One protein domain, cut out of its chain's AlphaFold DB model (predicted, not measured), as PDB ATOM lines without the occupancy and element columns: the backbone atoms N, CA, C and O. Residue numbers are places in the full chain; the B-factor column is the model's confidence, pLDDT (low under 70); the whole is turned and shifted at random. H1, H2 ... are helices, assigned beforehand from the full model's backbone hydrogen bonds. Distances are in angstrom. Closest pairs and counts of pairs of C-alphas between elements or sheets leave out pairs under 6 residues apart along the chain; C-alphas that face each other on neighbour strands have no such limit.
ATOM      1  N   ASP A  21     -16.904  26.410 -14.896       84.25
ATOM      2  CA  ASP A  21     -17.234  26.040 -16.278       84.25
ATOM      3  C   ASP A  21     -15.995  25.976 -17.184       84.25
ATOM      4  O   ASP A  21     -15.884  25.105 -18.047       84.25
ATOM      5  N   CYS A  22     -15.017  26.867 -16.973       85.88
ATOM      6  CA  CYS A  22     -13.757  26.837 -17.715       85.88
ATOM      7  C   CYS A  22     -12.931  25.604 -17.338       85.88
ATOM      8  O   CYS A  22     -12.360  24.953 -18.210       85.88
ATOM      9  N   ILE A  23     -12.889  25.267 -16.048       86.19
ATOM     10  CA  ILE A  23     -12.206  24.069 -15.548       86.19
ATOM     11  C   ILE A  23     -12.888  22.807 -16.089       86.19
ATOM     12  O   ILE A  23     -12.189  21.896 -16.522       86.19
ATOM     13  N   ALA A  24     -14.224  22.768 -16.109       86.19
ATOM     14  CA  ALA A  24     -14.999  21.669 -16.677       86.19
ATOM     15  C   ALA A  24     -14.664  21.491 -18.157       86.19
ATOM     16  O   ALA A  24     -14.313  20.397 -18.574       86.19
ATOM     17  N   CYS A  25     -14.668  22.581 -18.928       86.12
ATOM     18  CA  CYS A  25     -14.321  22.554 -20.345       86.12
ATOM     19  C   CYS A  25     -12.904  22.009 -20.582       86.12
ATOM     20  O   CYS A  25     -12.712  21.132 -21.420       86.12
ATOM     21  N   ILE A  26     -11.917  22.480 -19.812       86.31
ATOM     22  CA  ILE A  26     -10.543  21.970 -19.892       86.31
ATOM     23  C   ILE A  26     -10.516  20.479 -19.546       86.31
ATOM     24  O   ILE A  26      -9.929  19.702 -20.290       86.31
ATOM     25  N   ALA A  27     -11.171  20.070 -18.458       85.06
ATOM     26  CA  ALA A  27     -11.205  18.680 -18.025       85.06
ATOM     27  C   ALA A  27     -11.882  17.770 -19.069       85.06
ATOM     28  O   ALA A  27     -11.325  16.722 -19.383       85.06
ATOM     29  N   SER A  28     -12.995  18.191 -19.679       83.38
ATOM     30  CA  SER A  28     -13.676  17.486 -20.781       83.38
ATOM     31  C   SER A  28     -12.784  17.288 -22.011       83.38
ATOM     32  O   SER A  28     -12.974  16.338 -22.764       83.38
ATOM     33  N   LEU A  29     -11.819  18.187 -22.224       82.81
ATOM     34  CA  LEU A  29     -10.852  18.141 -23.322       82.81
ATOM     35  C   LEU A  29      -9.546  17.422 -22.954       82.81
ATOM     36  O   LEU A  29      -8.626  17.412 -23.769       82.81
ATOM     37  N   THR A  30      -9.439  16.856 -21.748       84.88
ATOM     38  CA  THR A  30      -8.256  16.110 -21.278       84.88
ATOM     39  C   THR A  30      -8.508  14.604 -21.251       84.88
ATOM     40  O   THR A  30      -9.607  14.149 -21.536       84.88
ATOM     41  N   SER A  31      -7.501  13.795 -20.908       81.38
ATOM     42  CA  SER A  31      -7.718  12.352 -20.753       81.38
ATOM     43  C   SER A  31      -8.449  12.046 -19.437       81.38
ATOM     44  O   SER A  31      -8.278  12.783 -18.462       81.38
ATOM     45  N   PRO A  32      -9.175  10.917 -19.325       80.81
ATOM     46  CA  PRO A  32      -9.761  10.480 -18.052       80.81
ATOM     47  C   PRO A  32      -8.726  10.383 -16.918       80.81
ATOM     48  O   PRO A  32      -9.012  10.689 -15.757       80.81
ATOM     49  N   GLY A  33      -7.490   9.995 -17.253       82.50
ATOM     50  CA  GLY A  33      -6.374   9.956 -16.308       82.50
ATOM     51  C   GLY A  33      -5.932  11.348 -15.855       82.50
ATOM     52  O   GLY A  33      -5.609  11.542 -14.681       82.50
ATOM     53  N   ASP A  34      -5.954  12.332 -16.749       83.94
ATOM     54  CA  ASP A  34      -5.609  13.715 -16.423       83.94
ATOM     55  C   ASP A  34      -6.724  14.421 -15.653       83.94
ATOM     56  O   ASP A  34      -6.417  15.137 -14.704       83.94
ATOM     57  N   ALA A  35      -7.996  14.132 -15.935       85.94
ATOM     58  CA  ALA A  35      -9.115  14.554 -15.091       85.94
ATOM     59  C   ALA A  35      -8.961  14.030 -13.650       85.94
ATOM     60  O   ALA A  35      -9.074  14.794 -12.689       85.94
ATOM     61  N   CYS A  36      -8.578  12.757 -13.477       83.50
ATOM     62  CA  CYS A  36      -8.266  12.205 -12.153       83.50
ATOM     63  C   CYS A  36      -7.079  12.921 -11.484       83.50
ATOM     64  O   CYS A  36      -7.101  13.174 -10.277       83.50
ATOM     65  N   ARG A  37      -6.041  13.281 -12.251       85.25
ATOM     66  CA  ARG A  37      -4.904  14.061 -11.737       85.25
ATOM     67  C   ARG A  37      -5.303  15.483 -11.357       85.25
ATOM     68  O   ARG A  37      -4.840  15.959 -10.326       85.25
ATOM     69  N   LEU A  38      -6.183  16.134 -12.115       83.75
ATOM     70  CA  LEU A  38      -6.745  17.448 -11.787       83.75
ATOM     71  C   LEU A  38      -7.545  17.390 -10.478       83.75
ATOM     72  O   LEU A  38      -7.323  18.210  -9.586       83.75
ATOM     73  N   ALA A  39      -8.387  16.367 -10.311       85.19
ATOM     74  CA  ALA A  39      -9.103  16.099  -9.065       85.19
ATOM     75  C   ALA A  39      -8.147  15.824  -7.883       85.19
ATOM     76  O   ALA A  39      -8.424  16.183  -6.736       85.19
ATOM     77  N   ALA A  40      -7.002  15.184  -8.118       83.75
ATOM     78  CA  ALA A  40      -6.005  14.948  -7.074       83.75
ATOM     79  C   ALA A  40      -5.148  16.189  -6.761       83.75
ATOM     80  O   ALA A  40      -4.715  16.352  -5.621       83.75
ATOM     81  N   ALA A  41      -4.915  17.058  -7.748       83.56
ATOM     82  CA  ALA A  41      -4.038  18.219  -7.632       83.56
ATOM     83  C   ALA A  41      -4.601  19.292  -6.694       83.56
ATOM     84  O   ALA A  41      -3.844  19.914  -5.948       83.56
ATOM     85  N   ALA A  42      -5.920  19.502  -6.703       82.56
ATOM     86  CA  ALA A  42      -6.563  20.458  -5.812       82.56
ATOM     87  C   ALA A  42      -7.983  20.034  -5.425       82.56
ATOM     88  O   ALA A  42      -8.805  19.669  -6.264       82.56
ATOM     89  N   ALA A  43      -8.305  20.177  -4.137       82.50
ATOM     90  CA  ALA A  43      -9.622  19.826  -3.605       82.50
ATOM     91  C   ALA A  43     -10.766  20.642  -4.235       82.50
ATOM     92  O   ALA A  43     -11.875  20.130  -4.349       82.50
ATOM     93  N   ALA A  44     -10.490  21.874  -4.676       84.06
ATOM     94  CA  ALA A  44     -11.459  22.735  -5.352       84.06
ATOM     95  C   ALA A  44     -11.826  22.246  -6.765       84.06
ATOM     96  O   ALA A  44     -12.923  22.525  -7.236       84.06
ATOM     97  N   LEU A  45     -10.936  21.498  -7.427       82.50
ATOM     98  CA  LEU A  45     -11.152  20.997  -8.790       82.50
ATOM     99  C   LEU A  45     -11.914  19.672  -8.805       82.50
ATOM    100  O   LEU A  45     -12.567  19.365  -9.794       82.50
ATOM    101  N   ARG A  46     -11.866  18.903  -7.709       85.19
ATOM    102  CA  ARG A  46     -12.556  17.609  -7.563       85.19
ATOM    103  C   ARG A  46     -14.011  17.599  -8.030       85.19
ATOM    104  O   ARG A  46     -14.306  16.783  -8.891       85.19
ATOM    105  N   PRO A  47     -14.912  18.456  -7.510       84.44
ATOM    106  CA  PRO A  47     -16.326  18.385  -7.882       84.44
ATOM    107  C   PRO A  47     -16.558  18.656  -9.372       84.44
ATOM    108  O   PRO A  47     -17.499  18.130  -9.947       84.44
ATOM    109  N   VAL A  48     -15.688  19.450  -9.998       88.38
ATOM    110  CA  VAL A  48     -15.770  19.768 -11.425       88.38
ATOM    111  C   VAL A  48     -15.185  18.637 -12.270       88.38
ATOM    112  O   VAL A  48     -15.811  18.180 -13.217       88.38
ATOM    113  N   ALA A  49     -13.998  18.152 -11.906       86.50
ATOM    114  CA  ALA A  49     -13.295  17.086 -12.615       86.50
ATOM    115  C   ALA A  49     -14.005  15.726 -12.512       86.50
ATOM    116  O   ALA A  49     -13.857  14.895 -13.403       86.50
ATOM    117  N   ASP A  50     -14.784  15.508 -11.451       85.25
ATOM    118  CA  ASP A  50     -15.622  14.321 -11.263       85.25
ATOM    119  C   ASP A  50     -17.073  14.525 -11.738       85.25
ATOM    120  O   ASP A  50     -17.896  13.634 -11.547       85.25
ATOM    121  N   SER A  51     -17.395  15.663 -12.370       86.75
ATOM    122  CA  SER A  51     -18.744  15.939 -12.879       86.75
ATOM    123  C   SER A  51     -19.098  15.076 -14.092       86.75
ATOM    124  O   SER A  51     -18.276  14.846 -14.984       86.75
ATOM    125  N   ASP A  52     -20.368  14.699 -14.195       85.31
ATOM    126  CA  ASP A  52     -20.920  13.995 -15.353       85.31
ATOM    127  C   ASP A  52     -20.800  14.790 -16.666       85.31
ATOM    128  O   ASP A  52     -20.843  14.204 -17.749       85.31
ATOM    129  N   ASP A  53     -20.619  16.109 -16.625       84.19
ATOM    130  CA  ASP A  53     -20.340  16.909 -17.828       84.19
ATOM    131  C   ASP A  53     -18.963  16.580 -18.427       84.19
ATOM    132  O   ASP A  53     -18.805  16.434 -19.644       84.19
ATOM    133  N   VAL A  54     -17.970  16.394 -17.555       86.62
ATOM    134  CA  VAL A  54     -16.602  16.017 -17.929       86.62
ATOM    135  C   VAL A  54     -16.576  14.568 -18.386       86.62
ATOM    136  O   VAL A  54     -16.176  14.268 -19.511       86.62
ATOM    137  N   TRP A  55     -17.095  13.668 -17.552       84.88
ATOM    138  CA  TRP A  55     -17.068  12.233 -17.830       84.88
ATOM    139  C   TRP A  55     -17.976  11.828 -18.994       84.88
ATOM    140  O   TRP A  55     -17.699  10.843 -19.672       84.88
ATOM    141  N   GLY A  56     -19.000  12.626 -19.308       81.19
ATOM    142  CA  GLY A  56     -19.815  12.444 -20.507       81.19
ATOM    143  C   GLY A  56     -19.064  12.690 -21.811       81.19
ATOM    144  O   GLY A  56     -19.453  12.131 -22.828       81.19
ATOM    145  N   SER A  57     -17.977  13.467 -21.782       81.19
ATOM    146  CA  SER A  57     -17.115  13.686 -22.953       81.19
ATOM    147  C   SER A  57     -16.171  12.503 -23.208       81.19
ATOM    148  O   SER A  57     -15.719  12.308 -24.333       81.19
ATOM    149  N   PHE A  58     -15.891  11.695 -22.178       78.94
ATOM    150  CA  PHE A  58     -15.049  10.495 -22.281       78.94
ATOM    151  C   PHE A  58     -15.824   9.252 -22.709       78.94
ATOM    152  O   PHE A  58     -15.235   8.290 -23.203       78.94
ATOM    153  N   LEU A  59     -17.138   9.250 -22.492       75.62
ATOM    154  CA  LEU A  59     -18.009   8.164 -22.903       75.62
ATOM    155  C   LEU A  59     -18.386   8.325 -24.380       75.62
ATOM    156  O   LEU A  59     -18.775   9.409 -24.814       75.62
ATOM    157  N   PRO A  60     -18.325   7.240 -25.164       71.88
ATOM    158  CA  PRO A  60     -18.906   7.226 -26.493       71.88
ATOM    159  C   PRO A  60     -20.370   7.688 -26.522       71.88
ATOM    160  O   PRO A  60     -21.143   7.388 -25.608       71.88
ATOM    161  N   PRO A  61     -20.789   8.372 -27.602       64.75
ATOM    162  CA  PRO A  61     -22.134   8.934 -27.725       64.75
ATOM    163  C   PRO A  61     -23.238   7.869 -27.685       64.75
ATOM    164  O   PRO A  61     -24.362   8.172 -27.306       64.75
ATOM    165  N   GLU A  62     -22.914   6.614 -28.015       63.28
ATOM    166  CA  GLU A  62     -23.822   5.464 -27.885       63.28
ATOM    167  C   GLU A  62     -24.190   5.115 -26.432       63.28
ATOM    168  O   GLU A  62     -25.126   4.351 -26.208       63.28
ATOM    169  N   TRP A  63     -23.470   5.673 -25.456       62.69
ATOM    170  CA  TRP A  63     -23.659   5.456 -24.019       62.69
ATOM    171  C   TRP A  63     -23.963   6.727 -23.237       62.69
ATOM    172  O   TRP A  63     -24.401   6.645 -22.096       62.69
ATOM    173  N   SER A  81     -23.184   7.737 -11.644       79.50
ATOM    174  CA  SER A  81     -22.453   8.799 -12.348       79.50
ATOM    175  C   SER A  81     -21.833   8.262 -13.644       79.50
ATOM    176  O   SER A  81     -21.406   7.107 -13.726       79.50
ATOM    177  N   LYS A  82     -21.663   9.121 -14.652       79.25
ATOM    178  CA  LYS A  82     -20.933   8.788 -15.888       79.25
ATOM    179  C   LYS A  82     -19.504   8.311 -15.606       79.25
ATOM    180  O   LYS A  82     -18.969   7.480 -16.340       79.25
ATOM    181  N   LYS A  83     -18.900   8.776 -14.509       80.12
ATOM    182  CA  LYS A  83     -17.614   8.274 -14.015       80.12
ATOM    183  C   LYS A  83     -17.692   6.816 -13.567       80.12
ATOM    184  O   LYS A  83     -16.834   6.015 -13.927       80.12
ATOM    185  N   GLU A  84     -18.706   6.462 -12.787       79.44
ATOM    186  CA  GLU A  84     -18.917   5.089 -12.311       79.44
ATOM    187  C   GLU A  84     -19.233   4.145 -13.474       79.44
ATOM    188  O   GLU A  84     -18.695   3.038 -13.535       79.44
ATOM    189  N   MET A  85     -19.998   4.623 -14.458       77.81
ATOM    190  CA  MET A  85     -20.216   3.917 -15.715       77.81
ATOM    191  C   MET A  85     -18.897   3.659 -16.456       77.81
ATOM    192  O   MET A  85     -18.638   2.524 -16.860       77.81
ATOM    193  N   PHE A  86     -18.039   4.675 -16.602       78.00
ATOM    194  CA  PHE A  86     -16.720   4.520 -17.223       78.00
ATOM    195  C   PHE A  86     -15.859   3.488 -16.481       78.00
ATOM    196  O   PHE A  86     -15.288   2.599 -17.109       78.00
ATOM    197  N   LEU A  87     -15.797   3.558 -15.149       77.31
ATOM    198  CA  LEU A  87     -15.019   2.614 -14.340       77.31
ATOM    199  C   LEU A  87     -15.540   1.184 -14.482       77.31
ATOM    200  O   LEU A  87     -14.756   0.263 -14.693       77.31
ATOM    201  N   ARG A  88     -16.862   0.991 -14.471       75.31
ATOM    202  CA  ARG A  88     -17.453  -0.324 -14.732       75.31
ATOM    203  C   ARG A  88     -17.151  -0.833 -16.129       75.31
ATOM    204  O   ARG A  88     -16.938  -2.029 -16.273       75.31
ATOM    205  N   LEU A  89     -17.139   0.026 -17.148       71.62
ATOM    206  CA  LEU A  89     -16.726  -0.366 -18.499       71.62
ATOM    207  C   LEU A  89     -15.263  -0.821 -18.531       71.62
ATOM    208  O   LEU A  89     -14.947  -1.760 -19.257       71.62
ATOM    209  N   CYS A  90     -14.389  -0.201 -17.736       70.88
ATOM    210  CA  CYS A  90     -13.013  -0.663 -17.567       70.88
ATOM    211  C   CYS A  90     -12.924  -2.002 -16.813       70.88
ATOM    212  O   CYS A  90     -12.076  -2.825 -17.153       70.88
ATOM    213  N   ASP A  91     -13.791  -2.222 -15.821       67.00
ATOM    214  CA  ASP A  91     -13.796  -3.426 -14.976       67.00
ATOM    215  C   ASP A  91     -14.547  -4.617 -15.599       67.00
ATOM    216  O   ASP A  91     -14.318  -5.772 -15.232       67.00
ATOM    217  N   LEU A  92     -15.461  -4.368 -16.537       63.03
ATOM    218  CA  LEU A  92     -16.202  -5.405 -17.241       63.03
ATOM    219  C   LEU A  92     -15.359  -5.949 -18.405       63.03
ATOM    220  O   LEU A  92     -15.054  -5.211 -19.344       63.03
ATOM    221  N   PRO A  93     -15.084  -7.264 -18.460       55.00
ATOM    222  CA  PRO A  93     -14.649  -7.910 -19.687       55.00
ATOM    223  C   PRO A  93     -15.856  -8.019 -20.631       55.00
ATOM    224  O   PRO A  93     -16.406  -9.101 -20.831       55.00
ATOM    225  N   VAL A  94     -16.336  -6.896 -21.179       52.81
ATOM    226  CA  VAL A  94     -17.408  -6.936 -22.179       52.81
ATOM    227  C   VAL A  94     -16.797  -7.466 -23.468       52.81
ATOM    228  O   VAL A  94     -16.158  -6.747 -24.237       52.81
ATOM    229  N   LEU A  95     -17.002  -8.761 -23.698       48.38
ATOM    230  CA  LEU A  95     -16.900  -9.377 -25.008       48.38
ATOM    231  C   LEU A  95     -18.023  -8.780 -25.868       48.38
ATOM    232  O   LEU A  95     -19.089  -9.369 -26.012       48.38
ATOM    233  N   LEU A  96     -17.819  -7.564 -26.378       53.53
ATOM    234  CA  LEU A  96     -18.656  -7.046 -27.451       53.53
ATOM    235  C   LEU A  96     -18.478  -8.010 -28.619       53.53
ATOM    236  O   LEU A  96     -17.367  -8.170 -29.138       53.53
ATOM    237  N   ASP A  97     -19.565  -8.696 -28.948       45.56
ATOM    238  CA  ASP A  97     -19.680  -9.599 -30.082       45.56
ATOM    239  C   ASP A  97     -19.138  -8.880 -31.331       45.56
ATOM    240  O   ASP A  97     -19.706  -7.894 -31.803       45.56
ATOM    241  N   GLY A  98     -17.927  -9.261 -31.754       47.47
ATOM    242  CA  GLY A  98     -17.104  -8.490 -32.697       47.47
ATOM    243  C   GLY A  98     -15.620  -8.320 -32.331       47.47
ATOM    244  O   GLY A  98     -14.864  -7.764 -33.128       47.47
ATOM    245  N   GLY A  99     -15.161  -8.803 -31.170       42.88
ATOM    246  CA  GLY A  99     -13.728  -9.037 -30.905       42.88
ATOM    247  C   GLY A  99     -12.858  -7.782 -30.752       42.88
ATOM    248  O   GLY A  99     -11.635  -7.853 -30.880       42.88
ATOM    249  N   LYS A 100     -13.457  -6.626 -30.462       45.66
ATOM    250  CA  LYS A 100     -12.718  -5.411 -30.100       45.66
ATOM    251  C   LYS A 100     -12.688  -5.280 -28.587       45.66
ATOM    252  O   LYS A 100     -13.625  -4.791 -27.967       45.66
ATOM    253  N   LEU A 101     -11.580  -5.732 -28.009       45.59
ATOM    254  CA  LEU A 101     -11.213  -5.415 -26.635       45.59
ATOM    255  C   LEU A 101     -11.227  -3.886 -26.478       45.59
ATOM    256  O   LEU A 101     -10.541  -3.180 -27.222       45.59
ATOM    257  N   PHE A 102     -11.969  -3.380 -25.492       52.03
ATOM    258  CA  PHE A 102     -12.042  -1.948 -25.162       52.03
ATOM    259  C   PHE A 102     -10.721  -1.342 -24.670       52.03
ATOM    260  O   PHE A 102     -10.649  -0.153 -24.383       52.03
ATOM    261  N   ILE A 103      -9.637  -2.119 -24.694       46.00
ATOM    262  CA  ILE A 103      -8.264  -1.630 -24.558       46.00
ATOM    263  C   ILE A 103      -7.913  -0.644 -25.698       46.00
ATOM    264  O   ILE A 103      -7.033   0.191 -25.532       46.00
ATOM    265  N   LYS A 104      -8.640  -0.653 -26.829       42.41
ATOM    266  CA  LYS A 104      -8.404   0.283 -27.947       42.41
ATOM    267  C   LYS A 104      -9.113   1.636 -27.864       42.41
ATOM    268  O   LYS A 104      -8.740   2.529 -28.620       42.41
ATOM    269  N   ALA A 105     -10.085   1.834 -26.970       45.50
ATOM    270  CA  ALA A 105     -10.705   3.157 -26.819       45.50
ATOM    271  C   ALA A 105      -9.745   4.182 -26.180       45.50
ATOM    272  O   ALA A 105      -9.931   5.381 -26.349       45.50
TER     273      ALA A 105
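AT A GLANCE: This is residues 21 to 63 and 81 to 105 of the 110 residues of an uncharacterized protein of Oryza sativa subsp. indica (UniProt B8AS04). Four short helices, H1 to H4, make a cluster at one end; H5 continues from H4 away from H1, H2 and H3, and a tail, residues 92 to 105, runs out beyond H5 and folds back, with residues 95 to 100 sticking out. Along the chain the 68 printed residues have five named helices, H1 to H5, and no named strand: the class is all helix. The whole is only just compact, close to loose, with a radius of gyration of the C-alphas of 13.0 A and spans of 41 by 20 by 19 A.

IN THESE COORDINATES: Find C-alpha 21 at (-17.234, 26.040, -16.278); from there H1 runs over residues 21 to 28, 10.3 A. Next come H2, residues 32 to 41, 14.2 A, and H3, residues 46 to 49. H4 covers residues 52 to 58. After the cut, H5, residues 82 to 91, runs 14.2 A to C-alpha 91 at (-13.796, -3.426, -14.976).

HOW THE PARTS SIT: Look first at H1, which touches H4 at Ser 28 and Val 54, closest C-alphas 4.3 A apart, the same way at 32 degrees, a shallow tilt only just short of steep. H1 touches H2 at a steep tilt of 47 degrees, opposite ways; the closest C-alphas, of Ala 27 and Ala 35, are 5.5 A apart. H3 touches H2, C-alphas of Ala 39 and Arg 46 closest at 4.1 A. H4 touches H5, C-alphas of Asp 52 and Lys 82 closest at 5.2 A. H5 is apart from H1, H2 and H3. Every O i to N i+4 pair is within hydrogen-bond range in H1, H2 and H5; H4 has 1 of 3, beside 2 of 4 O i to N i+3 pairs, and H3 is too short for an i+4 pair.

THE WHOLE: The C-alphas of Ala 44 and Gly 98, the two farthest apart, are 41.9 A apart. Residues 64 to 80 are not printed, and C-alphas 63 and 81 are 12.2 A apart across the cut. Expect pLDDT under 70 at residues 61 to 63 and 91 to 105.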